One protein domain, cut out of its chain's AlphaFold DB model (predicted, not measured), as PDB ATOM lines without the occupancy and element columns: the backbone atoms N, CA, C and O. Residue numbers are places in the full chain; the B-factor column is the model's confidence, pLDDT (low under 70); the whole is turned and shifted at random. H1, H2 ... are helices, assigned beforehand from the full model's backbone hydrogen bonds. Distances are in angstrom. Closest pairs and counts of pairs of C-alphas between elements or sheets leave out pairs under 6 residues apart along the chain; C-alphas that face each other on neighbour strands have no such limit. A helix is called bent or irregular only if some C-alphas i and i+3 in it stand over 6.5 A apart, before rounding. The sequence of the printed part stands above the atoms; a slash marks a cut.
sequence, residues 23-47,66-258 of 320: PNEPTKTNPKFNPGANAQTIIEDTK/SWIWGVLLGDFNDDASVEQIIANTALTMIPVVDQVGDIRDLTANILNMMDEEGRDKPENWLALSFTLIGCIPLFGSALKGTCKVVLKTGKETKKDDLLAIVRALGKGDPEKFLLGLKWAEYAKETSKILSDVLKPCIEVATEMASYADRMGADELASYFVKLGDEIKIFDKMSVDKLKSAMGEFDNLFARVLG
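Overview. This is residues 23 to 47 and 66 to 258 of the 320 residues of an uncharacterized protein of Moritella viscosa (UniProt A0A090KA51). A long helical hairpin, H10 and H11 side by side, makes the long axis, and a train of shorter helices runs along one side of it: H3 and H6 pack on the hairpin with H4 between them, H7, H8 and H9 gather at one end, and H1 and H2 lie toward the other. Residues 23 to 38, with no named element, run lengthwise along the outside of this train. The printed part has 218 residues with eleven named helices, H1 to H11 in chain order, and no named strand; the class is all helix. It is compact, with a radius of gyration of the C-alphas of 19.4 A, yet elongated, spanning 64 by 33 by 30 A.

Along the chain. Find C-alpha 218 at (174.111, 148.391, 120.112); from there H11, residues 218 to 256, runs 55.4 A to C-alpha 256 at (138.467, 127.009, 156.770), with a kink of 37 degrees near residue 238. H10, residues 183 to 214, is 46.6 A long. Start at C-alpha 39, (152.775, 142.966, 116.101), for H1, residues 39 to 47; then come H2, 68 to 73, H3, 82 to 92, H4, 100 to 111, H5, 116 to 120, and H6, 122 to 133. H7, residues 140 to 156, is irregular, with C-alphas 152 and 155 9.3 A apart; H8, 159 to 169, and H9, 174 to 179, follow.

Arrangement. H10 and H11, a hairpin, touch at a shallow tilt of 6 degrees, opposite ways, closest at the C-alphas of Ala 209 and Ala 221, 4.1 A. H6 touches H11 about perpendicular, at 83 degrees (Leu 126 to Ala 245, C-alphas 5.4 A). Residues 197 to 201 of H10 touch H3 (Ala 90 to Val 197, 5.3 A). H4 touches H3 (Ala 87 to Thr 107, 5.6 A) and H6 (Asn 109 to Leu 128, 5.8 A), but is apart from H10 and H11. H7 and H8, a hairpin, touch at a shallow tilt of 22 degrees (Ala 142 to Leu 169, 5.8 A). H9 touches H8 (Leu 163 to Pro 174, 5.6 A). H1 and H2 only just touch, with 3 pairs of C-alphas within 8 A (Ile 43 to Ile 68, 7.4 A). H5 is close to H11 but not clearly touching (Arg 119 to Phe 234, 8.0 A). Every O i to N i+4 pair is within hydrogen-bond range in H2, H4, H5, H6, H8 and H9; H3 has 6 of 7, H7 11 of 13, H10 26 of 28, H11 33 of 35, and H1 2 of 5, beside 2 of 6 O i to N i+3 pairs.

Size, cuts and confidence. The C-alphas farthest apart, of Asp 160 and Gly 216, are 64.9 A apart. Residues 48 to 65 are not printed; C-alphas 47 and 66 are 9.6 A apart across the cut. Of the links that are printed whole, none is long. The mean pLDDT of the printed part is 71.6; 86 residues are under 70, among them 24 to 47 and 66 to 104.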
ATOM      1  N   PRO A  23     127.023 132.267 139.699       70.12
ATOM      2  CA  PRO A  23     127.343 133.626 140.114       70.12
ATOM      3  C   PRO A  23     126.322 134.645 139.595       70.12
ATOM      4  O   PRO A  23     125.696 134.450 138.554       70.12
ATOM      5  N   ASN A  24     126.170 135.748 140.328       65.56
ATOM      6  CA  ASN A  24     125.171 136.783 140.040       65.56
ATOM      7  C   ASN A  24     125.518 137.650 138.820       65.56
ATOM      8  O   ASN A  24     124.613 138.104 138.123       65.56
ATOM      9  N   GLU A  25     126.807 137.874 138.552       64.88
ATOM     10  CA  GLU A  25     127.273 138.650 137.401       64.88
ATOM     11  C   GLU A  25     128.376 137.892 136.646       64.88
ATOM     12  O   GLU A  25     129.356 137.470 137.265       64.88
ATOM     13  N   PRO A  26     128.245 137.710 135.321       61.31
ATOM     14  CA  PRO A  26     129.278 137.080 134.515       61.31
ATOM     15  C   PRO A  26     130.430 138.049 134.220       61.31
ATOM     16  O   PRO A  26     130.229 139.253 134.032       61.31
ATOM     17  N   THR A  27     131.634 137.495 134.097       62.19
ATOM     18  CA  THR A  27     132.839 138.212 133.654       62.19
ATOM     19  C   THR A  27     132.645 138.793 132.256       62.19
ATOM     20  O   THR A  27     132.072 138.148 131.374       62.19
ATOM     21  N   LYS A  28     133.109 140.030 132.050       62.12
ATOM     22  CA  LYS A  28     132.911 140.783 130.805       62.12
ATOM     23  C   LYS A  28     134.105 140.620 129.871       62.12
ATOM     24  O   LYS A  28     135.254 140.557 130.299       62.12
ATOM     25  N   THR A  29     133.849 140.606 128.568       62.31
ATOM     26  CA  THR A  29     134.921 140.663 127.570       62.31
ATOM     27  C   THR A  29     135.698 141.966 127.730       62.31
ATOM     28  O   THR A  29     135.095 143.034 127.871       62.31
ATOM     29  N   ASN A  30     137.029 141.896 127.708       60.16
ATOM     30  CA  ASN A  30     137.850 143.098 127.763       60.16
ATOM     31  C   ASN A  30     137.622 143.918 126.473       60.16
ATOM     32  O   ASN A  30     137.859 143.403 125.382       60.16
ATOM     33  N   PRO A  31     137.187 145.191 126.554       57.91
ATOM     34  CA  PRO A  31     136.922 146.013 125.369       57.91
ATOM     35  C   PRO A  31     138.186 146.336 124.560       57.91
ATOM     36  O   PRO A  31     138.084 146.756 123.413       57.91
ATOM     37  N   LYS A  32     139.369 146.161 125.160       55.84
ATOM     38  CA  LYS A  32     140.674 146.307 124.508       55.84
ATOM     39  C   LYS A  32     141.270 144.969 124.068       55.84
ATOM     40  O   LYS A  32     142.395 144.959 123.575       55.84
ATOM     41  N   PHE A  33     140.557 143.857 124.267       57.00
ATOM     42  CA  PHE A  33     141.045 142.550 123.858       57.00
ATOM     43  C   PHE A  33     141.134 142.461 122.344       57.00
ATOM     44  O   PHE A  33     140.142 142.655 121.639       57.00
ATOM     45  N   ASN A  34     142.310 142.099 121.857       55.75
ATOM     46  CA  ASN A  34     142.532 141.829 120.454       55.75
ATOM     47  C   ASN A  34     143.310 140.506 120.310       55.75
ATOM     48  O   ASN A  34     144.535 140.511 120.336       55.75
ATOM     49  N   PRO A  35     142.629 139.355 120.149       43.97
ATOM     50  CA  PRO A  35     143.288 138.052 119.990       43.97
ATOM     51  C   PRO A  35     144.030 137.914 118.656       43.97
ATOM     52  O   PRO A  35     144.859 137.022 118.500       43.97
ATOM     53  N   GLY A  36     143.686 138.759 117.681       43.28
ATOM     54  CA  GLY A  36     144.350 138.850 116.386       43.28
ATOM     55  C   GLY A  36     145.482 139.871 116.368       43.28
ATOM     56  O   GLY A  36     146.088 140.036 115.311       43.28
ATOM     57  N   ALA A  37     145.757 140.532 117.502       46.81
ATOM     58  CA  ALA A  37     146.863 141.457 117.676       46.81
ATOM     59  C   ALA A  37     148.183 140.697 117.577       46.81
ATOM     60  O   ALA A  37     148.792 140.287 118.559       46.81
ATOM     61  N   ASN A  38     148.627 140.504 116.351       43.75
ATOM     62  CA  ASN A  38     150.032 140.304 116.088       43.75
ATOM     63  C   ASN A  38     150.707 141.681 116.092       43.75
ATOM     64  O   ASN A  38     150.038 142.716 115.971       43.75
ATOM     65  N   ALA A  39     152.036 141.710 116.190       42.75
ATOM     66  CA  ALA A  39     152.775 142.966 116.101       42.75
ATOM     67  C   ALA A  39     152.274 143.826 114.917       42.75
ATOM     68  O   ALA A  39     152.043 145.016 115.088       42.75
ATOM     69  N   GLN A  40     151.970 143.206 113.764       39.06
ATOM     70  CA  GLN A  40     151.516 143.837 112.511       39.06
ATOM     71  C   GLN A  40     150.118 144.479 112.509       39.06
ATOM     72  O   GLN A  40     149.862 145.342 111.677       39.06
ATOM     73  N   THR A  41     149.225 144.132 113.426       38.84
ATOM     74  CA  THR A  41     147.873 144.720 113.526       38.84
ATOM     75  C   THR A  41     147.834 145.820 114.581       38.84
ATOM     76  O   THR A  41     147.231 146.866 114.347       38.84
ATOM     77  N   ILE A  42     148.602 145.664 115.667       42.75
ATOM     78  CA  ILE A  42     148.907 146.737 116.633       42.75
ATOM     79  C   ILE A  42     149.628 147.907 115.920       42.75
ATOM     80  O   ILE A  42     149.350 149.085 116.169       42.75
ATOM     81  N   ILE A  43     150.492 147.574 114.951       42.50
ATOM     82  CA  ILE A  43     151.101 148.488 113.970       42.50
ATOM     83  C   ILE A  43     150.075 149.320 113.197       42.50
ATOM     84  O   ILE A  43     150.294 150.509 112.956       42.50
ATOM     85  N   GLU A  44     149.018 148.681 112.698       40.47
ATOM     86  CA  GLU A  44     148.129 149.249 111.682       40.47
ATOM     87  C   GLU A  44     147.057 150.165 112.262       40.47
ATOM     88  O   GLU A  44     146.790 151.217 111.677       40.47
ATOM     89  N   ASP A  45     146.514 149.841 113.435       37.91
ATOM     90  CA  ASP A  45     145.531 150.690 114.121       37.91
ATOM     91  C   ASP A  45     146.124 152.044 114.552       37.91
ATOM     92  O   ASP A  45     145.439 153.070 114.538       37.91
ATOM     93  N   THR A  46     147.434 152.082 114.806       39.59
ATOM     94  CA  THR A  46     148.199 153.298 115.126       39.59
ATOM     95  C   THR A  46     148.302 154.263 113.925       39.59
ATOM     96  O   THR A  46     148.411 155.476 114.102       39.59
ATOM     97  N   LYS A  47     148.188 153.769 112.678       35.94
ATOM     98  CA  LYS A  47     148.328 154.568 111.436       35.94
ATOM     99  C   LYS A  47     147.164 155.536 111.166       35.94
ATOM    100  O   LYS A  47     147.279 156.383 110.284       35.94
ATOM    101  N   SER A  66     158.579 153.475 111.541       34.62
ATOM    102  CA  SER A  66     157.921 154.721 111.976       34.62
ATOM    103  C   SER A  66     156.766 154.546 112.974       34.62
ATOM    104  O   SER A  66     156.284 155.543 113.497       34.62
ATOM    105  N   TRP A  67     156.300 153.320 113.235       37.72
ATOM    106  CA  TRP A  67     155.143 153.046 114.105       37.72
ATOM    107  C   TRP A  67     155.560 152.558 115.505       37.72
ATOM    108  O   TRP A  67     154.955 152.998 116.477       37.72
ATOM    109  N   ILE A  68     156.621 151.731 115.627       40.41
ATOM    110  CA  ILE A  68     157.224 151.365 116.929       40.41
ATOM    111  C   ILE A  68     157.622 152.658 117.619       40.41
ATOM    112  O   ILE A  68     157.326 152.867 118.786       40.41
ATOM    113  N   TRP A  69     158.205 153.563 116.832       41.22
ATOM    114  CA  TRP A  69     158.578 154.905 117.236       41.22
ATOM    115  C   TRP A  69     157.379 155.777 117.644       41.22
ATOM    116  O   TRP A  69     157.514 156.604 118.533       41.22
ATOM    117  N   GLY A  70     156.196 155.574 117.054       39.16
ATOM    118  CA  GLY A  70     154.960 156.290 117.394       39.16
ATOM    119  C   GLY A  70     154.252 155.770 118.650       39.16
ATOM    120  O   GLY A  70     153.628 156.561 119.343       39.16
ATOM    121  N   VAL A  71     154.379 154.481 118.984       41.47
ATOM    122  CA  VAL A  71     153.926 153.910 120.271       41.47
ATOM    123  C   VAL A  71     154.942 154.200 121.382       41.47
ATOM    124  O   VAL A  71     154.539 154.477 122.506       41.47
ATOM    125  N   LEU A  72     156.243 154.210 121.057       40.53
ATOM    126  CA  LEU A  72     157.292 154.649 121.980       40.53
ATOM    127  C   LEU A  72     157.188 156.134 122.318       40.53
ATOM    128  O   LEU A  72     157.382 156.472 123.471       40.53
ATOM    129  N   LEU A  73     156.909 157.009 121.343       38.84
ATOM    130  CA  LEU A  73     156.857 158.464 121.554       38.84
ATOM    131  C   LEU A  73     155.451 159.024 121.819       38.84
ATOM    132  O   LEU A  73     155.329 160.132 122.328       38.84
ATOM    133  N   GLY A  74     154.388 158.296 121.464       37.22
ATOM    134  CA  GLY A  74     153.011 158.809 121.425       37.22
ATOM    135  C   GLY A  74     152.288 158.910 122.767       37.22
ATOM    136  O   GLY A  74     151.191 159.458 122.799       37.22
ATOM    137  N   ASP A  75     152.894 158.421 123.851       40.22
ATOM    138  CA  ASP A  75     152.411 158.626 125.226       40.22
ATOM    139  C   ASP A  75     153.507 159.188 126.150       40.22
ATOM    140  O   ASP A  75     153.389 159.132 127.374       40.22
ATOM    141  N   PHE A  76     154.564 159.789 125.580       34.84
ATOM    142  CA  PHE A  76     155.407 160.688 126.365       34.84
ATOM    143  C   PHE A  76     154.620 161.978 126.646       34.84
ATOM    144  O   PHE A  76     154.732 162.989 125.960       34.84
ATOM    145  N   ASN A  77     153.836 161.947 127.719       40.03
ATOM    146  CA  ASN A  77     154.151 162.881 128.790       40.03
ATOM    147  C   ASN A  77     155.604 162.574 129.197       40.03
ATOM    148  O   ASN A  77     155.895 161.397 129.361       40.03
ATOM    149  N   ASP A  78     156.488 163.566 129.288       39.34
ATOM    150  CA  ASP A  78     157.968 163.471 129.209       39.34
ATOM    151  C   ASP A  78     158.730 162.424 130.095       39.34
ATOM    152  O   ASP A  78     159.955 162.430 130.096       39.34
ATOM    153  N   ASP A  79     158.079 161.460 130.770       42.03
ATOM    154  CA  ASP A  79     158.649 160.513 131.745       42.03
ATOM    155  C   ASP A  79     158.129 159.038 131.681       42.03
ATOM    156  O   ASP A  79     158.237 158.311 132.674       42.03
ATOM    157  N   ALA A  80     157.533 158.540 130.586       39.56
ATOM    158  CA  ALA A  80     157.027 157.150 130.542       39.56
ATOM    159  C   ALA A  80     158.139 156.099 130.276       39.56
ATOM    160  O   ALA A  80     158.888 156.208 129.308       39.56
ATOM    161  N   SER A  81     158.266 155.060 131.116       53.22
ATOM    162  CA  SER A  81     159.357 154.064 131.027       53.22
ATOM    163  C   SER A  81     159.057 152.917 130.041       53.22
ATOM    164  O   SER A  81     157.898 152.615 129.758       53.22
ATOM    165  N   VAL A  82     160.079 152.228 129.514       54.06
ATOM    166  CA  VAL A  82     159.901 151.126 128.535       54.06
ATOM    167  C   VAL A  82     159.031 149.991 129.088       54.06
ATOM    168  O   VAL A  82     158.257 149.359 128.366       54.06
ATOM    169  N   GLU A  83     159.104 149.766 130.392       53.50
ATOM    170  CA  GLU A  83     158.296 148.785 131.095       53.50
ATOM    171  C   GLU A  83     156.800 149.137 131.006       53.50
ATOM    172  O   GLU A  83     155.971 148.244 130.835       53.50
ATOM    173  N   GLN A  84     156.439 150.430 131.011       53.78
ATOM    174  CA  GLN A  84     155.054 150.898 130.844       53.78
ATOM    175  C   GLN A  84     154.505 150.633 129.436       53.78
ATOM    176  O   GLN A  84     153.314 150.361 129.269       53.78
ATOM    177  N   ILE A  85     155.371 150.650 128.424       55.09
ATOM    178  CA  ILE A  85     154.997 150.350 127.038       55.09
ATOM    179  C   ILE A  85     154.656 148.864 126.901       55.09
ATOM    180  O   ILE A  85     153.583 148.517 126.407       55.09
ATOM    181  N   ILE A  86     155.520 147.986 127.417       56.06
ATOM    182  CA  ILE A  86     155.279 146.536 127.431       56.06
ATOM    183  C   ILE A  86     154.029 146.198 128.243       56.06
ATOM    184  O   ILE A  86     153.194 145.400 127.820       56.06
ATOM    185  N   ALA A  87     153.865 146.854 129.386       58.66
ATOM    186  CA  ALA A  87     152.675 146.773 130.211       58.66
ATOM    187  C   ALA A  87     151.390 147.116 129.445       58.66
ATOM    188  O   ALA A  87     150.410 146.388 129.567       58.66
ATOM    189  N   ASN A  88     151.387 148.189 128.652       55.25
ATOM    190  CA  ASN A  88     150.236 148.588 127.840       55.25
ATOM    191  C   ASN A  88     149.946 147.588 126.712       55.25
ATOM    192  O   ASN A  88     148.778 147.295 126.451       55.25
ATOM    193  N   THR A  89     150.982 147.018 126.089       56.91
ATOM    194  CA  THR A  89     150.838 145.914 125.128       56.91
ATOM    195  C   THR A  89     150.236 144.672 125.787       56.91
ATOM    196  O   THR A  89     149.321 144.069 125.237       56.91
ATOM    197  N   ALA A  90     150.667 144.318 126.999       60.72
ATOM    198  CA  ALA A  90     150.098 143.201 127.750       60.72
ATOM    199  C   ALA A  90     148.577 143.353 127.970       60.72
ATOM    200  O   ALA A  90     147.846 142.364 127.908       60.72
ATOM    201  N   LEU A  91     148.067 144.581 128.146       60.47
ATOM    202  CA  LEU A  91     146.637 144.831 128.374       60.47
ATOM    203  C   LEU A  91     145.735 144.434 127.209       60.47
ATOM    204  O   LEU A  91     144.597 144.012 127.434       60.47
ATOM    205  N   THR A  92     146.211 144.587 125.974       57.16
ATOM    206  CA  THR A  92     145.417 144.256 124.782       57.16
ATOM    207  C   THR A  92     145.301 142.751 124.565       57.16
ATOM    208  O   THR A  92     144.424 142.299 123.834       57.16
ATOM    209  N   MET A  93     146.148 141.965 125.235       57.25
ATOM    210  CA  MET A  93     146.216 140.510 125.078       57.25
ATOM    211  C   MET A  93     145.367 139.756 126.111       57.25
ATOM    212  O   MET A  93     145.234 138.538 126.028       57.25
ATOM    213  N   ILE A  94     144.747 140.459 127.067       63.00
ATOM    214  CA  ILE A  94     143.906 139.848 128.105       63.00
ATOM    215  C   ILE A  94     142.484 139.635 127.554       63.00
ATOM    216  O   ILE A  94     141.817 140.629 127.254       63.00
ATOM    217  N   PRO A  95     141.978 138.390 127.454       56.25
ATOM    218  CA  PRO A  95     140.696 138.084 126.811       56.25
ATOM    219  C   PRO A  95     139.472 138.608 127.556       56.25
ATOM    220  O   PRO A  95     138.527 139.132 126.957       56.25
ATOM    221  N   VAL A  96     139.472 138.461 128.875       60.38
ATOM    222  CA  VAL A  96     138.299 138.689 129.714       60.38
ATOM    223  C   VAL A  96     138.769 139.293 131.029       60.38
ATOM    224  O   VAL A  96     139.769 138.847 131.587       60.38
ATOM    225  N   VAL A  97     138.066 140.320 131.504       61.84
ATOM    226  CA  VAL A  97     138.307 140.955 132.805       61.84
ATOM    227  C   VAL A  97     136.978 141.378 133.411       61.84
ATOM    228  O   VAL A  97     136.083 141.840 132.702       61.84
ATOM    229  N   ASP A  98     136.831 141.258 134.724       57.31
ATOM    230  CA  ASP A  98     135.618 141.742 135.381       57.31
ATOM    231  C   ASP A  98     135.564 143.276 135.392       57.31
ATOM    232  O   ASP A  98     134.491 143.859 135.212       57.31
ATOM    233  N   GLN A  99     136.710 143.945 135.586       56.00
ATOM    234  CA  GLN A  99     136.806 145.402 135.704       56.00
ATOM    235  C   GLN A  99     138.113 145.973 135.122       56.00
ATOM    236  O   GLN A  99     139.157 145.326 135.110       56.00
ATOM    237  N   VAL A 100     138.095 147.257 134.726       54.41
ATOM    238  CA  VAL A 100     139.302 148.018 134.310       54.41
ATOM    239  C   VAL A 100     140.384 148.021 135.404       54.41
ATOM    240  O   VAL A 100     141.572 148.108 135.105       54.41
ATOM    241  N   GLY A 101     139.989 147.886 136.673       58.34
ATOM    242  CA  GLY A 101     140.924 147.728 137.788       58.34
ATOM    243  C   GLY A 101     141.773 146.459 137.695       58.34
ATOM    244  O   GLY A 101     142.953 146.508 138.016       58.34
ATOM    245  N   ASP A 102     141.227 145.354 137.180       66.44
ATOM    246  CA  ASP A 102     141.933 144.067 137.122       66.44
ATOM    247  C   ASP A 102     143.074 144.085 136.099       66.44
ATOM    248  O   ASP A 102     144.143 143.530 136.340       66.44
ATOM    249  N   ILE A 103     142.862 144.799 134.991       63.44
ATOM    250  CA  ILE A 103     143.868 145.110 133.967       63.44
ATOM    251  C   ILE A 103     145.054 145.844 134.607       63.44
ATOM    252  O   ILE A 103     146.205 145.443 134.448       63.44
ATOM    253  N   ARG A 104     144.769 146.893 135.386       63.94
ATOM    254  CA  ARG A 104     145.796 147.694 136.062       63.94
ATOM    255  C   ARG A 104     146.527 146.901 137.144       63.94
ATOM    256  O   ARG A 104     147.745 147.029 137.261       63.94
ATOM    257  N   ASP A 105     145.804 146.095 137.916       74.06
ATOM    258  CA  ASP A 105     146.387 145.232 138.943       74.06
ATOM    259  C   ASP A 105     147.312 144.182 138.311       74.06
ATOM    260  O   ASP A 105     148.390 143.914 138.842       74.06
ATOM    261  N   LEU A 106     146.941 143.606 137.159       75.00
ATOM    262  CA  LEU A 106     147.777 142.624 136.466       75.00
ATOM    263  C   LEU A 106     149.076 143.266 135.984       75.00
ATOM    264  O   LEU A 106     150.154 142.743 136.259       75.00
ATOM    265  N   THR A 107     148.982 144.435 135.351       70.75
ATOM    266  CA  THR A 107     150.151 145.222 134.954       70.75
ATOM    267  C   THR A 107     151.052 145.548 136.131       70.75
ATOM    268  O   THR A 107     152.254 145.322 136.052       70.75
ATOM    269  N   ALA A 108     150.491 146.062 137.226       74.94
ATOM    270  CA  ALA A 108     151.275 146.436 138.396       74.94
ATOM    271  C   ALA A 108     152.012 145.228 138.990       74.94
ATOM    272  O   ALA A 108     153.181 145.350 139.345       74.94
ATOM    273  N   ASN A 109     151.361 144.060 139.050       82.06
ATOM    274  CA  ASN A 109     151.997 142.828 139.510       82.06
ATOM    275  C   ASN A 109     153.116 142.369 138.567       82.06
ATOM    276  O   ASN A 109     154.175 141.996 139.052       82.06
ATOM    277  N   ILE A 110     152.908 142.421 137.245       75.56
ATOM    278  CA  ILE A 110     153.944 142.059 136.267       75.56
ATOM    279  C   ILE A 110     155.141 143.004 136.397       75.56
ATOM    280  O   ILE A 110     156.255 142.528 136.576       75.56
ATOM    281  N   LEU A 111     154.915 144.322 136.395       71.31
ATOM    282  CA  LEU A 111     155.966 145.340 136.516       71.31
ATOM    283  C   LEU A 111     156.781 145.187 137.803       71.31
ATOM    284  O   LEU A 111     158.006 145.178 137.769       71.31
ATOM    285  N   ASN A 112     156.099 145.001 138.933       77.56
ATOM    286  CA  ASN A 112     156.725 144.765 140.235       77.56
ATOM    287  C   ASN A 112     157.508 143.441 140.301       77.56
ATOM    288  O   ASN A 112     158.217 143.202 141.270       77.56
ATOM    289  N   MET A 113     157.351 142.553 139.320       79.69
ATOM    290  CA  MET A 113     158.022 141.255 139.248       79.69
ATOM    291  C   MET A 113     158.939 141.131 138.027       79.69
ATOM    292  O   MET A 113     159.374 140.030 137.693       79.69
ATOM    293  N   MET A 114     159.241 142.246 137.357       71.38
ATOM    294  CA  MET A 114     160.286 142.288 136.334       71.38
ATOM    295  C   MET A 114     161.689 142.294 136.953       71.38
ATOM    296  O   MET A 114     162.635 141.858 136.305       71.38
ATOM    297  N   ASP A 115     161.827 142.727 138.208       72.88
ATOM    298  CA  ASP A 115     163.065 142.591 138.973       72.88
ATOM    299  C   ASP A 115     163.163 141.224 139.686       72.88
ATOM    300  O   ASP A 115     162.190 140.483 139.855       72.88
ATOM    301  N   GLU A 116     164.375 140.816 140.069       77.12
ATOM    302  CA  GLU A 116     164.590 139.567 140.819       77.12
ATOM    303  C   GLU A 116     163.991 139.627 142.233       77.12
ATOM    304  O   GLU A 116     163.331 138.681 142.667       77.12
ATOM    305  N   GLU A 117     164.137 140.756 142.931       82.12
ATOM    306  CA  GLU A 117     163.661 140.916 144.312       82.12
ATOM    307  C   GLU A 117     162.141 140.748 144.447       82.12
ATOM    308  O   GLU A 117     161.634 140.218 145.440       82.12
ATOM    309  N   GLY A 118     161.391 141.217 143.457       81.50
ATOM    310  CA  GLY A 118     159.954 141.065 143.344       81.50
ATOM    311  C   GLY A 118     159.554 139.632 143.021       81.50
ATOM    312  O   GLY A 118     158.561 139.145 143.569       81.50
ATOM    313  N   ARG A 119     160.342 138.920 142.205       84.88
ATOM    314  CA  ARG A 119     160.137 137.493 141.896       84.88
ATOM    315  C   ARG A 119     160.429 136.576 143.080       84.88
ATOM    316  O   ARG A 119     159.831 135.501 143.174       84.88
ATOM    317  N   ASP A 120     161.287 136.984 144.004       87.06
ATOM    318  CA  ASP A 120     161.620 136.173 145.177       87.06
ATOM    319  C   ASP A 120     160.543 136.197 146.266       87.06
ATOM    320  O   ASP A 120     160.431 135.250 147.048       87.06
ATOM    321  N   LYS A 121     159.695 137.231 146.283       89.06
ATOM    322  CA  LYS A 121     158.632 137.426 147.278       89.06
ATOM    323  C   LYS A 121     157.410 136.540 146.987       89.06
ATOM    324  O   LYS A 121     156.705 136.774 146.001       89.06
ATOM    325  N   PRO A 122     157.078 135.547 147.840       87.88
ATOM    326  CA  PRO A 122     155.905 134.690 147.641       87.88
ATOM    327  C   PRO A 122     154.581 135.466 147.597       87.88
ATOM    328  O   PRO A 122     153.671 135.107 146.854       87.88
ATOM    329  N   GLU A 123     154.479 136.562 148.352       87.00
ATOM    330  CA  GLU A 123     153.308 137.439 148.374       87.00
ATOM    331  C   GLU A 123     152.972 138.046 147.008       87.00
ATOM    332  O   GLU A 123     151.792 138.203 146.696       87.00
ATOM    333  N   ASN A 124     153.977 138.318 146.173       89.50
ATOM    334  CA  ASN A 124     153.761 138.863 144.836       89.50
ATOM    335  C   ASN A 124     153.154 137.802 143.907       89.50
ATOM    336  O   ASN A 124     152.231 138.093 143.152       89.50
ATOM    337  N   TRP A 125     153.570 136.539 144.037       92.62
ATOM    338  CA  TRP A 125     152.955 135.421 143.311       92.62
ATOM    339  C   TRP A 125     151.526 135.125 143.782       92.62
ATOM    340  O   TRP A 125     150.661 134.781 142.972       92.62
ATOM    341  N   LEU A 126     151.242 135.294 145.078       89.31
ATOM    342  CA  LEU A 126     149.877 135.218 145.609       89.31
ATOM    343  C   LEU A 126     148.998 136.358 145.071       89.31
ATOM    344  O   LEU A 126     147.855 136.123 144.687       89.31
ATOM    345  N   ALA A 127     149.523 137.582 144.994       87.56
ATOM    346  CA  ALA A 127     148.811 138.728 144.428       87.56
ATOM    347  C   ALA A 127     148.563 138.575 142.915       87.56
ATOM    348  O   ALA A 127     147.463 138.852 142.426       87.56
ATOM    349  N   LEU A 128     149.554 138.063 142.180       89.19
ATOM    350  CA  LEU A 128     149.441 137.783 140.754       89.19
ATOM    351  C   LEU A 128     148.425 136.668 140.475       89.19
ATOM    352  O   LEU A 128     147.521 136.855 139.664       89.19
ATOM    353  N   SER A 129     148.507 135.539 141.184       90.06
ATOM    354  CA  SER A 129     147.541 134.436 141.046       90.06
ATOM    355  C   SER A 129     146.115 134.873 141.383       90.06
ATOM    356  O   SER A 129     145.183 134.540 140.656       90.06
ATOM    357  N   PHE A 130     145.946 135.689 142.425       85.62
ATOM    358  CA  PHE A 130     144.667 136.300 142.777       85.62
ATOM    359  C   PHE A 130     144.093 137.178 141.655       85.62
ATOM    360  O   PHE A 130     142.891 137.151 141.389       85.62
ATOM    361  N   THR A 131     144.951 137.946 140.984       83.50
ATOM    362  CA  THR A 131     144.550 138.802 139.861       83.50
ATOM    363  C   THR A 131     144.181 137.973 138.631       83.50
ATOM    364  O   THR A 131     143.143 138.216 138.018       83.50
ATOM    365  N   LEU A 132     144.970 136.940 138.323       85.00
ATOM    366  CA  LEU A 132     144.741 136.039 137.192       85.00
ATOM    367  C   LEU A 132     143.484 135.176 137.359       85.00
ATOM    368  O   LEU A 132     142.796 134.932 136.374       85.00
ATOM    369  N   ILE A 133     143.136 134.756 138.584       82.88
ATOM    370  CA  ILE A 133     141.853 134.083 138.855       82.88
ATOM    371  C   ILE A 133     140.686 134.955 138.395       82.88
ATOM    372  O   ILE A 133     139.758 134.441 137.783       82.88
ATOM    373  N   GLY A 134     140.743 136.269 138.632       75.94
ATOM    374  CA  GLY A 134     139.716 137.212 138.174       75.94
ATOM    375  C   GLY A 134     139.607 137.342 136.649       75.94
ATOM    376  O   GLY A 134     138.636 137.892 136.152       75.94
ATOM    377  N   CYS A 135     140.575 136.828 135.889       74.12
ATOM    378  CA  CYS A 135     140.512 136.795 134.426       74.12
ATOM    379  C   CYS A 135     139.826 135.520 133.894       74.12
ATOM    380  O   CYS A 135     139.603 135.405 132.690       74.12
ATOM    381  N   ILE A 136     139.501 134.554 134.767       75.38
ATOM    382  CA  ILE A 136     138.802 133.318 134.398       75.38
ATOM    383  C   ILE A 136     137.299 133.613 134.293       75.38
ATOM    384  O   ILE A 136     136.688 133.994 135.300       75.38
ATOM    385  N   PRO A 137     136.672 133.417 133.117       64.38
ATOM    386  CA  PRO A 137     135.266 133.737 132.921       64.38
ATOM    387  C   PRO A 137     134.339 133.020 133.904       64.38
ATOM    388  O   PRO A 137     134.575 131.875 134.294       64.38
ATOM    389  N   LEU A 138     133.226 133.682 134.226       61.47
ATOM    390  CA  LEU A 138     132.095 133.170 135.003       61.47
ATOM    391  C   LEU A 138     132.395 133.007 136.503       61.47
ATOM    392  O   LEU A 138     131.636 133.521 137.311       61.47
ATOM    393  N   PHE A 139     133.500 132.370 136.895       65.00
ATOM    394  CA  PHE A 139     133.789 132.038 138.302       65.00
ATOM    395  C   PHE A 139     134.911 132.863 138.937       65.00
ATOM    396  O   PHE A 139     135.026 132.889 140.167       65.00
ATOM    397  N   GLY A 140     135.724 133.545 138.128       66.88
ATOM    398  CA  GLY A 140     136.902 134.270 138.588       66.88
ATOM    399  C   GLY A 140     136.590 135.349 139.615       66.88
ATOM    400  O   GLY A 140     137.240 135.424 140.653       66.88
ATOM    401  N   SER A 141     135.547 136.139 139.380       68.06
ATOM    402  CA  SER A 141     135.210 137.294 140.216       68.06
ATOM    403  C   SER A 141     134.611 136.901 141.571       68.06
ATOM    404  O   SER A 141     135.007 137.439 142.612       68.06
ATOM    405  N   ALA A 142     133.757 135.871 141.590       71.00
ATOM    406  CA  ALA A 142     133.242 135.280 142.821       71.00
ATOM    407  C   ALA A 142     134.375 134.639 143.643       71.00
ATOM    408  O   ALA A 142     134.487 134.863 144.855       71.00
ATOM    409  N   LEU A 143     135.271 133.898 142.982       77.12
ATOM    410  CA  LEU A 143     136.428 133.297 143.639       77.12
ATOM    411  C   LEU A 143     137.405 134.369 144.141       77.12
ATOM    412  O   LEU A 143     137.879 134.274 145.269       77.12
ATOM    413  N   LYS A 144     137.636 135.440 143.377       76.75
ATOM    414  CA  LYS A 144     138.447 136.601 143.769       76.75
ATOM    415  C   LYS A 144     137.862 137.292 145.001       76.75
ATOM    416  O   LYS A 144     138.575 137.519 145.974       76.75
ATOM    417  N   GLY A 145     136.562 137.588 145.025       74.50
ATOM    418  CA  GLY A 145     135.903 138.163 146.205       74.50
ATOM    419  C   GLY A 145     136.102 137.295 147.450       74.50
ATOM    420  O   GLY A 145     136.524 137.781 148.503       74.50
ATOM    421  N   THR A 146     135.908 135.990 147.281       78.25
ATOM    422  CA  THR A 146     136.065 134.987 148.336       78.25
ATOM    423  C   THR A 146     137.515 134.902 148.835       78.25
ATOM    424  O   THR A 146     137.775 135.111 150.020       78.25
ATOM    425  N   CYS A 147     138.487 134.693 147.943       78.81
ATOM    426  CA  CYS A 147     139.917 134.647 148.258       78.81
ATOM    427  C   CYS A 147     140.398 135.922 148.968       78.81
ATOM    428  O   CYS A 147     141.219 135.838 149.881       78.81
ATOM    429  N   LYS A 148     139.867 137.101 148.608       78.50
ATOM    430  CA  LYS A 148     140.248 138.384 149.223       78.50
ATOM    431  C   LYS A 148     139.936 138.405 150.705       78.50
ATOM    432  O   LYS A 148     140.747 138.878 151.500       78.50
ATOM    433  N   VAL A 149     138.743 137.933 151.060       77.94
ATOM    434  CA  VAL A 149     138.320 137.882 152.453       77.94
ATOM    435  C   VAL A 149     139.189 136.882 153.190       77.94
ATOM    436  O   VAL A 149     139.851 137.275 154.143       77.94
ATOM    437  N   VAL A 150     139.309 135.655 152.680       75.19
ATOM    438  CA  VAL A 150     140.087 134.606 153.350       75.19
ATOM    439  C   VAL A 150     141.561 135.001 153.535       75.19
ATOM    440  O   VAL A 150     142.144 134.691 154.569       75.19
ATOM    441  N   LEU A 151     142.173 135.737 152.601       74.81
ATOM    442  CA  LEU A 151     143.535 136.262 152.765       74.81
ATOM    443  C   LEU A 151     143.633 137.387 153.808       74.81
ATOM    444  O   LEU A 151     144.615 137.441 154.548       74.81
ATOM    445  N   LYS A 152     142.636 138.280 153.886       76.06
ATOM    446  CA  LYS A 152     142.609 139.382 154.863       76.06
ATOM    447  C   LYS A 152     142.349 138.897 156.285       76.06
ATOM    448  O   LYS A 152     142.978 139.392 157.216       76.06
ATOM    449  N   THR A 153     141.425 137.957 156.454       68.06
ATOM    450  CA  THR A 153     140.997 137.454 157.767       68.06
ATOM    451  C   THR A 153     141.728 136.173 158.171       68.06
ATOM    452  O   THR A 153     141.780 135.822 159.348       68.06
ATOM    453  N   GLY A 154     142.372 135.477 157.231       65.44
ATOM    454  CA  GLY A 154     143.239 134.332 157.499       65.44
ATOM    455  C   GLY A 154     142.553 133.256 158.346       65.44
ATOM    456  O   GLY A 154     141.494 132.742 157.987       65.44
ATOM    457  N   LYS A 155     143.166 132.924 159.493       57.59
ATOM    458  CA  LYS A 155     142.669 131.920 160.458       57.59
ATOM    459  C   LYS A 155     141.413 132.353 161.227       57.59
ATOM    460  O   LYS A 155     140.816 131.513 161.888       57.59
ATOM    461  N   GLU A 156     141.050 133.631 161.182       67.81
ATOM    462  CA  GLU A 156     139.869 134.168 161.869       67.81
ATOM    463  C   GLU A 156     138.611 134.085 161.001       67.81
ATOM    464  O   GLU A 156     137.506 134.305 161.493       67.81
ATOM    465  N   THR A 157     138.765 133.725 159.721       73.75
ATOM    466  CA  THR A 157     137.640 133.484 158.816       73.75
ATOM    467  C   THR A 157     136.826 132.305 159.333       73.75
ATOM    468  O   THR A 157     137.271 131.157 159.262       73.75
ATOM    469  N   LYS A 158     135.629 132.572 159.860       82.75
ATOM    470  CA  LYS A 158     134.694 131.506 160.214       82.75
ATOM    471  C   LYS A 158     134.127 130.901 158.937       82.75
ATOM    472  O   LYS A 158     133.881 131.611 157.963       82.75
ATOM    473  N   LYS A 159     133.881 129.591 158.966       85.12
ATOM    474  CA  LYS A 159     133.221 128.869 157.873       85.12
ATOM    475  C   LYS A 159     131.916 129.561 157.467       85.12
ATOM    476  O   LYS A 159     131.717 129.815 156.288       85.12
ATOM    477  N   ASP A 160     131.083 129.938 158.434       83.56
ATOM    478  CA  ASP A 160     129.784 130.564 158.159       83.56
ATOM    479  C   ASP A 160     129.912 131.921 157.460       83.56
ATOM    480  O   ASP A 160     129.171 132.183 156.515       83.56
ATOM    481  N   ASP A 161     130.890 132.743 157.858       83.81
ATOM    482  CA  ASP A 161     131.166 134.035 157.217       83.81
ATOM    483  C   ASP A 161     131.622 133.827 155.765       83.81
ATOM    484  O   ASP A 161     131.149 134.504 154.851       83.81
ATOM    485  N   LEU A 162     132.497 132.840 155.538       83.81
ATOM    486  CA  LEU A 162     132.958 132.465 154.202       83.81
ATOM    487  C   LEU A 162     131.797 132.002 153.313       83.81
ATOM    488  O   LEU A 162     131.657 132.469 152.184       83.81
ATOM    489  N   LEU A 163     130.949 131.106 153.822       86.62
ATOM    490  CA  LEU A 163     129.791 130.609 153.085       86.62
ATOM    491  C   LEU A 163     128.766 131.721 152.832       86.62
ATOM    492  O   LEU A 163     128.175 131.759 151.758       86.62
ATOM    493  N   ALA A 164     128.568 132.648 153.774       84.56
ATOM    494  CA  ALA A 164     127.690 133.802 153.590       84.56
ATOM    495  C   ALA A 164     128.170 134.719 152.454       84.56
ATOM    496  O   ALA A 164     127.358 135.164 151.647       84.56
ATOM    497  N   ILE A 165     129.483 134.941 152.342       82.31
ATOM    498  CA  ILE A 165     130.070 135.700 151.229       82.31
ATOM    499  C   ILE A 165     129.805 134.997 149.902       82.31
ATOM    500  O   ILE A 165     129.328 135.632 148.967       82.31
ATOM    501  N   VAL A 166     130.054 133.690 149.817       83.19
ATOM    502  CA  VAL A 166     129.800 132.929 148.584       83.19
ATOM    503  C   VAL A 166     128.317 132.968 148.203       83.19
ATOM    504  O   VAL A 166     128.006 133.223 147.043       83.19
ATOM    505  N   ARG A 167     127.393 132.830 149.165       84.19
ATOM    506  CA  ARG A 167     125.940 132.973 148.925       84.19
ATOM    507  C   ARG A 167     125.547 134.367 148.435       84.19
ATOM    508  O   ARG A 167     124.623 134.504 147.644       84.19
ATOM    509  N   ALA A 168     126.232 135.416 148.888       82.38
ATOM    510  CA  ALA A 168     125.992 136.769 148.386       82.38
ATOM    511  C   ALA A 168     126.471 136.946 146.933       82.38
ATOM    512  O   ALA A 168     125.992 137.831 146.225       82.38
ATOM    513  N   LEU A 169     127.405 136.105 146.482       76.31
ATOM    514  CA  LEU A 169     127.998 136.159 145.147       76.31
ATOM    515  C   LEU A 169     127.248 135.303 144.114       76.31
ATOM    516  O   LEU A 169     127.462 135.500 142.917       76.31
ATOM    517  N   GLY A 170     126.366 134.393 144.538       77.88
ATOM    518  CA  GLY A 170     125.617 133.520 143.634       77.88
ATOM    519  C   GLY A 170     124.626 132.582 144.325       77.88
ATOM    520  O   GLY A 170     124.560 132.501 145.548       77.88
ATOM    521  N   LYS A 171     123.843 131.863 143.518       81.50
ATOM    522  CA  LYS A 171     122.873 130.840 143.961       81.50
ATOM    523  C   LYS A 171     123.515 129.455 143.958       81.50
ATOM    524  O   LYS A 171     124.480 129.272 143.233       81.50
ATOM    525  N   GLY A 172     122.962 128.481 144.679       84.56
ATOM    526  CA  GLY A 172     123.496 127.115 144.799       84.56
ATOM    527  C   GLY A 172     124.286 126.868 146.087       84.56
ATOM    528  O   GLY A 172     124.344 127.729 146.966       84.56
ATOM    529  N   ASP A 173     124.894 125.684 146.195       85.38
ATOM    530  CA  ASP A 173     125.538 125.225 147.433       85.38
ATOM    531  C   ASP A 173     126.957 125.817 147.559       85.38
ATOM    532  O   ASP A 173     127.867 125.402 146.827       85.38
ATOM    533  N   PRO A 174     127.187 126.767 148.488       85.56
ATOM    534  CA  PRO A 174     128.473 127.440 148.630       85.56
ATOM    535  C   PRO A 174     129.572 126.504 149.143       85.56
ATOM    536  O   PRO A 174     130.733 126.659 148.773       85.56
ATOM    537  N   GLU A 175     129.242 125.533 149.997       86.31
ATOM    538  CA  GLU A 175     130.239 124.635 150.570       86.31
ATOM    539  C   GLU A 175     130.673 123.609 149.531       86.31
ATOM    540  O   GLU A 175     131.871 123.423 149.307       86.31
ATOM    541  N   LYS A 176     129.711 122.997 148.834       85.69
ATOM    542  CA  LYS A 176     129.995 122.093 147.717       85.69
ATOM    543  C   LYS A 176     130.754 122.799 146.597       85.69
ATOM    544  O   LYS A 176     131.675 122.202 146.047       85.69
ATOM    545  N   PHE A 177     130.422 124.057 146.295       86.00
ATOM    546  CA  PHE A 177     131.171 124.873 145.339       86.00
ATOM    547  C   PHE A 177     132.634 125.030 145.751       86.00
ATOM    548  O   PHE A 177     133.522 124.646 144.992       86.00
ATOM    549  N   LEU A 178     132.896 125.520 146.969       86.19
ATOM    550  CA  LEU A 178     134.264 125.741 147.439       86.19
ATOM    551  C   LEU A 178     135.073 124.443 147.553       86.19
ATOM    552  O   LEU A 178     136.269 124.430 147.269       86.19
ATOM    553  N   LEU A 179     134.431 123.341 147.946       83.81
ATOM    554  CA  LEU A 179     135.057 122.018 148.001       83.81
ATOM    555  C   LEU A 179     135.272 121.387 146.621       83.81
ATOM    556  O   LEU A 179     136.100 120.485 146.498       83.81
ATOM    557  N   GLY A 180     134.515 121.820 145.616       85.88
ATOM    558  CA  GLY A 180     134.627 121.379 144.230       85.88
ATOM    559  C   GLY A 180     135.668 122.153 143.420       85.88
ATOM    560  O   GLY A 180     135.913 121.792 142.269       85.88
ATOM    561  N   LEU A 181     136.286 123.192 143.996       87.00
ATOM    562  CA  LEU A 181     137.306 123.992 143.326       87.00
ATOM    563  C   LEU A 181     138.518 123.137 142.966       87.00
ATOM    564  O   LEU A 181     139.177 122.534 143.814       87.00
ATOM    565  N   LYS A 182     138.854 123.130 141.680       89.75
ATOM    566  CA  LYS A 182     139.982 122.371 141.152       89.75
ATOM    567  C   LYS A 182     141.205 123.269 141.013       89.75
ATOM    568  O   LYS A 182     141.588 123.660 139.914       89.75
ATOM    569  N   TRP A 183     141.855 123.565 142.134       89.50
ATOM    570  CA  TRP A 183     143.010 124.475 142.207       89.50
ATOM    571  C   TRP A 183     144.140 124.156 141.222       89.50
ATOM    572  O   TRP A 183     144.770 125.062 140.683       89.50
ATOM    573  N   ALA A 184     144.368 122.875 140.922       90.69
ATOM    574  CA  ALA A 184     145.348 122.464 139.919       90.69
ATOM    575  C   ALA A 184     144.938 122.819 138.475       90.69
ATOM    576  O   ALA A 184     145.812 123.075 137.647       90.69
ATOM    577  N   GLU A 185     143.641 122.821 138.153       90.81
ATOM    578  CA  GLU A 185     143.137 123.286 136.853       90.81
ATOM    579  C   GLU A 185     143.249 124.816 136.768       90.81
ATOM    580  O   GLU A 185     143.813 125.321 135.799       90.81
ATOM    581  N   TYR A 186     142.879 125.540 137.831       89.06
ATOM    582  CA  TYR A 186     143.048 126.998 137.896       89.06
ATOM    583  C   TYR A 186     144.514 127.440 137.808       89.06
ATOM    584  O   TYR A 186     144.817 128.435 137.155       89.06
ATOM    585  N   ALA A 187     145.453 126.688 138.389       91.62
ATOM    586  CA  ALA A 187     146.884 126.952 138.221       91.62
ATOM    587  C   ALA A 187     147.312 126.884 136.750       91.62
ATOM    588  O   ALA A 187     148.052 127.745 136.278       91.62
ATOM    589  N   LYS A 188     146.830 125.879 136.009       92.19
ATOM    590  CA  LYS A 188     147.132 125.730 134.578       92.19
ATOM    591  C   LYS A 188     146.507 126.854 133.761       92.19
ATOM    592  O   LYS A 188     147.172 127.410 132.895       92.19
ATOM    593  N   GLU A 189     145.250 127.182 134.039       86.25
ATOM    594  CA  GLU A 189     144.513 128.212 133.312       86.25
ATOM    595  C   GLU A 189     145.110 129.605 133.534       86.25
ATOM    596  O   GLU A 189     145.406 130.303 132.571       86.25
ATOM    597  N   THR A 190     145.403 129.972 134.784       87.69
ATOM    598  CA  THR A 190     146.064 131.248 135.106       87.69
ATOM    599  C   THR A 190     147.474 131.347 134.526       87.69
ATOM    600  O   THR A 190     147.837 132.399 134.004       87.69
ATOM    601  N   SER A 191     148.248 130.254 134.538       91.56
ATOM    602  CA  SER A 191     149.563 130.213 133.878       91.56
ATOM    603  C   SER A 191     149.442 130.398 132.368       91.56
ATOM    604  O   SER A 191     150.246 131.100 131.762       91.56
ATOM    605  N   LYS A 192     148.419 129.795 131.750       84.75
ATOM    606  CA  LYS A 192     148.150 129.964 130.323       84.75
ATOM    607  C   LYS A 192     147.782 131.412 129.997       84.75
ATOM    608  O   LYS A 192     148.383 131.973 129.093       84.75
ATOM    609  N   ILE A 193     146.865 132.017 130.759       80.25
ATOM    610  CA  ILE A 193     146.484 133.429 130.596       80.25
ATOM    611  C   ILE A 193     147.722 134.326 130.672       80.25
ATOM    612  O   ILE A 193     147.923 135.166 129.801       80.25
ATOM    613  N   LEU A 194     148.576 134.129 131.682       84.50
ATOM    614  CA  LEU A 194     149.798 134.915 131.824       84.50
ATOM    615  C   LEU A 194     150.747 134.709 130.633       84.50
ATOM    616  O   LEU A 194     151.236 135.682 130.073       84.50
ATOM    617  N   SER A 195     150.959 133.469 130.193       84.00
ATOM    618  CA  SER A 195     151.832 133.175 129.050       84.00
ATOM    619  C   SER A 195     151.312 133.766 127.737       84.00
ATOM    620  O   SER A 195     152.089 134.290 126.937       84.00
ATOM    621  N   ASP A 196     149.996 133.739 127.523       73.69
ATOM    622  CA  ASP A 196     149.348 134.339 126.353       73.69
ATOM    623  C   ASP A 196     149.494 135.878 126.349       73.69
ATOM    624  O   ASP A 196     149.539 136.490 125.284       73.69
ATOM    625  N   VAL A 197     149.669 136.497 127.525       73.88
ATOM    626  CA  VAL A 197     149.987 137.926 127.683       73.88
ATOM    627  C   VAL A 197     151.480 138.224 127.473       73.88
ATOM    628  O   VAL A 197     151.831 139.225 126.846       73.88
ATOM    629  N   LEU A 198     152.380 137.374 127.979       77.62
ATOM    630  CA  LEU A 198     153.828 137.627 127.959       77.62
ATOM    631  C   LEU A 198     154.495 137.312 126.612       77.62
ATOM    632  O   LEU A 198     155.450 137.991 126.237       77.62
ATOM    633  N   LYS A 199     154.014 136.318 125.854       78.38
ATOM    634  CA  LYS A 199     154.610 135.947 124.553       78.38
ATOM    635  C   LYS A 199     154.639 137.102 123.541       78.38
ATOM    636  O   LYS A 199     155.718 137.373 123.017       78.38
ATOM    637  N   PRO A 200     153.539 137.843 123.316       68.25
ATOM    638  CA  PRO A 200     153.561 139.017 122.443       68.25
ATOM    639  C   PRO A 200     154.553 140.087 122.912       68.25
ATOM    640  O   PRO A 200     155.216 140.721 122.097       68.25
ATOM    641  N   CYS A 201     154.718 140.258 124.227       70.06
ATOM    642  CA  CYS A 201     155.691 141.198 124.789       70.06
ATOM    643  C   CYS A 201     157.138 140.811 124.435       70.06
ATOM    644  O   CYS A 201     157.957 141.672 124.115       70.06
ATOM    645  N   ILE A 202     157.447 139.510 124.446       77.38
ATOM    646  CA  ILE A 202     158.755 138.973 124.044       77.38
ATOM    647  C   ILE A 202     159.009 139.204 122.548       77.38
ATOM    648  O   ILE A 202     160.125 139.561 122.158       77.38
ATOM    649  N   GLU A 203     157.990 139.005 121.708       72.12
ATOM    650  CA  GLU A 203     158.080 139.255 120.264       72.12
ATOM    651  C   GLU A 203     158.376 140.732 119.981       72.12
ATOM    652  O   GLU A 203     159.308 141.035 119.237       72.12
ATOM    653  N   VAL A 204     157.673 141.650 120.654       68.00
ATOM    654  CA  VAL A 204     157.934 143.096 120.555       68.00
ATOM    655  C   VAL A 204     159.370 143.419 120.968       68.00
ATOM    656  O   VAL A 204     160.080 144.069 120.203       68.00
ATOM    657  N   ALA A 205     159.840 142.929 122.118       71.88
ATOM    658  CA  ALA A 205     161.220 143.156 122.552       71.88
ATOM    659  C   ALA A 205     162.245 142.645 121.517       71.88
ATOM    660  O   ALA A 205     163.238 143.311 121.232       71.88
ATOM    661  N   THR A 206     161.980 141.500 120.886       78.62
ATOM    662  CA  THR A 206     162.864 140.913 119.863       78.62
ATOM    663  C   THR A 206     162.914 141.753 118.582       78.62
ATOM    664  O   THR A 206     163.992 141.987 118.024       78.62
ATOM    665  N   GLU A 207     161.767 142.248 118.121       68.94
ATOM    666  CA  GLU A 207     161.693 143.145 116.962       68.94
ATOM    667  C   GLU A 207     162.385 144.484 117.246       68.94
ATOM    668  O   GLU A 207     163.129 144.999 116.408       68.94
ATOM    669  N   MET A 208     162.215 145.022 118.455       66.94
ATOM    670  CA  MET A 208     162.876 146.252 118.886       66.94
ATOM    671  C   MET A 208     164.396 146.105 118.968       66.94
ATOM    672  O   MET A 208     165.117 146.985 118.495       66.94
ATOM    673  N   ALA A 209     164.884 144.979 119.493       72.56
ATOM    674  CA  ALA A 209     166.306 144.655 119.481       72.56
ATOM    675  C   ALA A 209     166.859 144.623 118.050       72.56
ATOM    676  O   ALA A 209     167.857 145.278 117.752       72.56
ATOM    677  N   SER A 210     166.163 143.922 117.149       72.69
ATOM    678  CA  SER A 210     166.555 143.796 115.740       72.69
ATOM    679  C   SER A 210     166.571 145.142 115.013       72.69
ATOM    680  O   SER A 210     167.396 145.378 114.132       72.69
ATOM    681  N   TYR A 211     165.648 146.039 115.356       62.78
ATOM    682  CA  TYR A 211     165.603 147.381 114.791       62.78
ATOM    683  C   TYR A 211     166.751 148.262 115.299       62.78
ATOM    684  O   TYR A 211     167.408 148.923 114.495       62.78
ATOM    685  N   ALA A 212     167.015 148.247 116.607       61.50
ATOM    686  CA  ALA A 212     168.118 148.991 117.208       61.50
ATOM    687  C   ALA A 212     169.482 148.546 116.648       61.50
ATOM    688  O   ALA A 212     170.294 149.398 116.291       61.50
ATOM    689  N   ASP A 213     169.685 147.238 116.470       68.56
ATOM    690  CA  ASP A 213     170.892 146.655 115.867       68.56
ATOM    691  C   ASP A 213     171.118 147.164 114.430       68.56
ATOM    692  O   ASP A 213     172.181 147.680 114.093       68.56
ATOM    693  N   ARG A 214     170.069 147.167 113.595       69.88
ATOM    694  CA  ARG A 214     170.132 147.702 112.217       69.88
ATOM    695  C   ARG A 214     170.461 149.195 112.147       69.88
ATOM    696  O   ARG A 214     170.907 149.665 111.102       69.88
ATOM    697  N   MET A 215     170.206 149.942 113.218       61.25
ATOM    698  CA  MET A 215     170.547 151.361 113.322       61.25
ATOM    699  C   MET A 215     171.931 151.612 113.938       61.25
ATOM    700  O   MET A 215     172.324 152.771 114.055       61.25
ATOM    701  N   GLY A 216     172.662 150.564 114.335       60.97
ATOM    702  CA  GLY A 216     173.936 150.679 115.051       60.97
ATOM    703  C   GLY A 216     173.786 151.176 116.493       60.97
ATOM    704  O   GLY A 216     174.714 151.766 117.043       60.97
ATOM    705  N   ALA A 217     172.605 151.006 117.093       62.62
ATOM    706  CA  ALA A 217     172.318 151.371 118.478       62.62
ATOM    707  C   ALA A 217     172.520 150.158 119.406       62.62
ATOM    708  O   ALA A 217     171.573 149.657 120.016       62.62
ATOM    709  N   ASP A 218     173.761 149.684 119.503       70.75
ATOM    710  CA  ASP A 218     174.111 148.391 120.112       70.75
ATOM    711  C   ASP A 218     173.702 148.265 121.592       70.75
ATOM    712  O   ASP A 218     173.237 147.209 122.035       70.75
ATOM    713  N   GLU A 219     173.828 149.343 122.376       65.25
ATOM    714  CA  GLU A 219     173.406 149.365 123.786       65.25
ATOM    715  C   GLU A 219     171.887 149.206 123.930       65.25
ATOM    716  O   GLU A 219     171.408 148.458 124.785       65.25
ATOM    717  N   LEU A 220     171.126 149.863 123.052       64.94
ATOM    718  CA  LEU A 220     169.670 149.800 123.033       64.94
ATOM    719  C   LEU A 220     169.183 148.429 122.546       64.94
ATOM    720  O   LEU A 220     168.261 147.856 123.126       64.94
ATOM    721  N   ALA A 221     169.841 147.865 121.530       66.00
ATOM    722  CA  ALA A 221     169.583 146.503 121.076       66.00
ATOM    723  C   ALA A 221     169.810 145.495 122.210       66.00
ATOM    724  O   ALA A 221     168.939 144.677 122.510       66.00
ATOM    725  N   SER A 222     170.943 145.619 122.906       77.75
ATOM    726  CA  SER A 222     171.290 144.778 124.055       77.75
ATOM    727  C   SER A 222     170.285 144.897 125.200       77.75
ATOM    728  O   SER A 222     169.980 143.899 125.853       77.75
ATOM    729  N   TYR A 223     169.757 146.097 125.455       75.44
ATOM    730  CA  TYR A 223     168.703 146.309 126.446       75.44
ATOM    731  C   TYR A 223     167.430 145.527 126.092       75.44
ATOM    732  O   TYR A 223     166.923 144.781 126.929       75.44
ATOM    733  N   PHE A 224     166.951 145.616 124.848       72.12
ATOM    734  CA  PHE A 224     165.745 144.900 124.425       72.12
ATOM    735  C   PHE A 224     165.913 143.377 124.414       72.12
ATOM    736  O   PHE A 224     164.983 142.666 124.794       72.12
ATOM    737  N   VAL A 225     167.097 142.867 124.054       84.19
ATOM    738  CA  VAL A 225     167.406 141.432 124.182       84.19
ATOM    739  C   VAL A 225     167.278 140.988 125.637       84.19
ATOM    740  O   VAL A 225     166.543 140.043 125.922       84.19
ATOM    741  N   LYS A 226     167.930 141.702 126.565       83.56
ATOM    742  CA  LYS A 226     167.863 141.392 128.002       83.56
ATOM    743  C   LYS A 226     166.432 141.436 128.521       83.56
ATOM    744  O   LYS A 226     166.013 140.527 129.222       83.56
ATOM    745  N   LEU A 227     165.672 142.456 128.139       78.06
ATOM    746  CA  LEU A 227     164.273 142.604 128.523       78.06
ATOM    747  C   LEU A 227     163.414 141.430 128.033       78.06
ATOM    748  O   LEU A 227     162.668 140.840 128.811       78.06
ATOM    749  N   GLY A 228     163.558 141.044 126.763       80.69
ATOM    750  CA  GLY A 228     162.881 139.870 126.216       80.69
ATOM    751  C   GLY A 228     163.270 138.578 126.939       80.69
ATOM    752  O   GLY A 228     162.414 137.724 127.177       80.69
ATOM    753  N   ASP A 229     164.536 138.430 127.328       87.94
ATOM    754  CA  ASP A 229     165.016 137.265 128.073       87.94
ATOM    755  C   ASP A 229     164.516 137.234 129.526       87.94
ATOM    756  O   ASP A 229     164.084 136.176 129.985       87.94
ATOM    757  N   GLU A 230     164.461 138.373 130.220       84.06
ATOM    758  CA  GLU A 230     163.858 138.473 131.557       84.06
ATOM    759  C   GLU A 230     162.377 138.091 131.537       84.06
ATOM    760  O   GLU A 230     161.919 137.315 132.381       84.06
ATOM    761  N   ILE A 231     161.629 138.550 130.527       82.31
ATOM    762  CA  ILE A 231     160.218 138.180 130.362       82.31
ATOM    763  C   ILE A 231     160.081 136.671 130.095       82.31
ATOM    764  O   ILE A 231     159.200 136.031 130.671       82.31
ATOM    765  N   LYS A 232     160.968 136.058 129.294       89.88
ATOM    766  CA  LYS A 232     160.984 134.592 129.086       89.88
ATOM    767  C   LYS A 232     161.278 133.826 130.376       89.88
ATOM    768  O   LYS A 232     160.703 132.758 130.594       89.88
ATOM    769  N   ILE A 233     162.206 134.314 131.199       89.62
ATOM    770  CA  ILE A 233     162.534 133.709 132.497       89.62
ATOM    771  C   ILE A 233     161.317 133.791 133.417       89.62
ATOM    772  O   ILE A 233     160.910 132.777 133.987       89.62
ATOM    773  N   PHE A 234     160.703 134.972 133.505       87.75
ATOM    774  CA  PHE A 234     159.490 135.194 134.280       87.75
ATOM    775  C   PHE A 234     158.344 134.271 133.828       87.75
ATOM    776  O   PHE A 234     157.773 133.581 134.673       87.75
ATOM    777  N   ASP A 235     158.075 134.167 132.520       89.50
ATOM    778  CA  ASP A 235     157.042 133.284 131.952       89.50
ATOM    779  C   ASP A 235     157.242 131.824 132.390       89.50
ATOM    780  O   ASP A 235     156.341 131.205 132.960       89.50
ATOM    781  N   LYS A 236     158.462 131.290 132.236       92.19
ATOM    782  CA  LYS A 236     158.795 129.911 132.636       92.19
ATOM    783  C   LYS A 236     158.646 129.675 134.135       92.19
ATOM    784  O   LYS A 236     158.075 128.666 134.543       92.19
ATOM    785  N   MET A 237     159.165 130.588 134.956       92.19
ATOM    786  CA  MET A 237     159.080 130.484 136.414       92.19
ATOM    787  C   MET A 237     157.642 130.589 136.917       92.19
ATOM    788  O   MET A 237     157.299 129.981 137.937       92.19
ATOM    789  N   SER A 238     156.804 131.353 136.213       92.06
ATOM    790  CA  SER A 238     155.440 131.619 136.644       92.06
ATOM    791  C   SER A 238     154.611 130.346 136.793       92.06
ATOM    792  O   SER A 238     153.836 130.251 137.737       92.06
ATOM    793  N   VAL A 239     154.830 129.325 135.959       93.12
ATOM    794  CA  VAL A 239     154.088 128.055 136.001       93.12
ATOM    795  C   VAL A 239     154.180 127.377 137.373       93.12
ATOM    796  O   VAL A 239     153.162 127.048 137.989       93.12
ATOM    797  N   ASP A 240     155.396 127.195 137.894       94.62
ATOM    798  CA  ASP A 240     155.605 126.516 139.178       94.62
ATOM    799  C   ASP A 240     155.213 127.397 140.369       94.62
ATOM    800  O   ASP A 240     154.685 126.909 141.379       94.62
ATOM    801  N   LYS A 241     155.430 128.710 140.257       95.25
ATOM    802  CA  LYS A 241     155.085 129.673 141.305       95.25
ATOM    803  C   LYS A 241     153.575 129.867 141.429       95.25
ATOM    804  O   LYS A 241     153.060 129.837 142.545       95.25
ATOM    805  N   LEU A 242     152.853 129.967 140.313       94.50
ATOM    806  CA  LEU A 242     151.390 130.015 140.289       94.50
ATOM    807  C   LEU A 242     150.795 128.702 140.793       94.50
ATOM    808  O   LEU A 242     149.869 128.725 141.598       94.50
ATOM    809  N   LYS A 243     151.361 127.549 140.421       94.94
ATOM    810  CA  LYS A 243     150.962 126.256 140.998       94.94
ATOM    811  C   LYS A 243     151.131 126.223 142.516       94.94
ATOM    812  O   LYS A 243     150.240 125.745 143.217       94.94
ATOM    813  N   SER A 244     152.250 126.736 143.023       93.50
ATOM    814  CA  SER A 244     152.509 126.819 144.464       93.50
ATOM    815  C   SER A 244     151.499 127.741 145.156       93.50
ATOM    816  O   SER A 244     150.874 127.330 146.129       93.50
ATOM    817  N   ALA A 245     151.258 128.930 144.597       92.50
ATOM    818  CA  ALA A 245     150.268 129.887 145.088       92.50
ATOM    819  C   ALA A 245     148.839 129.304 145.112       92.50
ATOM    820  O   ALA A 245     148.140 129.413 146.118       92.50
ATOM    821  N   MET A 246     148.418 128.602 144.053       91.38
ATOM    822  CA  MET A 246     147.122 127.907 144.026       91.38
ATOM    823  C   MET A 246     147.036 126.783 145.059       91.38
ATOM    824  O   MET A 246     145.981 126.572 145.650       91.38
ATOM    825  N   GLY A 247     148.144 126.088 145.323       91.50
ATOM    826  CA  GLY A 247     148.225 125.113 146.410       91.50
ATOM    827  C   GLY A 247     148.074 125.753 147.794       91.50
ATOM    828  O   GLY A 247     147.506 125.142 148.701       91.50
ATOM    829  N   GLU A 248     148.541 126.987 147.990       89.75
ATOM    830  CA  GLU A 248     148.303 127.722 149.235       89.75
ATOM    831  C   GLU A 248     146.825 128.077 149.415       89.75
ATOM    832  O   GLU A 248     146.297 127.904 150.518       89.75
ATOM    833  N   PHE A 249     146.143 128.494 148.343       87.62
ATOM    834  CA  PHE A 249     144.695 128.687 148.370       87.62
ATOM    835  C   PHE A 249     143.961 127.381 148.693       87.62
ATOM    836  O   PHE A 249     143.163 127.367 149.626       87.62
ATOM    837  N   ASP A 250     144.284 126.273 148.023       89.69
ATOM    838  CA  ASP A 250     143.685 124.958 148.301       89.69
ATOM    839  C   ASP A 250     143.774 124.587 149.787       89.69
ATOM    840  O   ASP A 250     142.772 124.346 150.466       89.69
ATOM    841  N   ASN A 251     144.983 124.672 150.348       87.06
ATOM    842  CA  ASN A 251     145.220 124.400 151.762       87.06
ATOM    843  C   ASN A 251     144.435 125.337 152.692       87.06
ATOM    844  O   ASN A 251     143.987 124.922 153.767       87.06
ATOM    845  N   LEU A 252     144.296 126.607 152.315       84.12
ATOM    846  CA  LEU A 252     143.585 127.615 153.091       84.12
ATOM    847  C   LEU A 252     142.075 127.345 153.105       84.12
ATOM    848  O   LEU A 252     141.484 127.308 154.186       84.12
ATOM    849  N   PHE A 253     141.475 127.080 151.944       84.75
ATOM    850  CA  PHE A 253     140.059 126.726 151.828       84.75
ATOM    851  C   PHE A 253     139.753 125.397 152.519       84.75
ATOM    852  O   PHE A 253     138.818 125.326 153.316       84.75
ATOM    853  N   ALA A 254     140.588 124.372 152.323       84.75
ATOM    854  CA  ALA A 254     140.446 123.093 153.014       84.75
ATOM    855  C   ALA A 254     140.469 123.257 154.542       84.75
ATOM    856  O   ALA A 254     139.727 122.577 155.248       84.75
ATOM    857  N   ARG A 255     141.289 124.173 155.072       82.12
ATOM    858  CA  ARG A 255     141.340 124.453 156.513       82.12
ATOM    859  C   ARG A 255     140.081 125.156 157.011       82.12
ATOM    860  O   ARG A 255     139.516 124.715 158.007       82.12
ATOM    861  N   VAL A 256     139.652 126.234 156.349       82.44
ATOM    862  CA  VAL A 256     138.467 127.009 156.770       82.44
ATOM    863  C   VAL A 256     137.200 126.154 156.706       82.44
ATOM    864  O   VAL A 256     136.343 126.255 157.580       82.44
ATOM    865  N   LEU A 257     137.114 125.254 155.725       83.88
ATOM    866  CA  LEU A 257     135.991 124.328 155.556       83.88
ATOM    867  C   LEU A 257     136.092 123.070 156.440       83.88
ATOM    868  O   LEU A 257     135.191 122.238 156.419       83.88
ATOM    869  N   GLY A 258     137.157 122.928 157.241       76.31
ATOM    870  CA  GLY A 258     137.292 121.857 158.236       76.31
ATOM    871  C   GLY A 258     137.806 120.511 157.708       76.31
ATOM    872  O   GLY A 258     137.617 119.495 158.370       76.31
TER     873      GLY A 258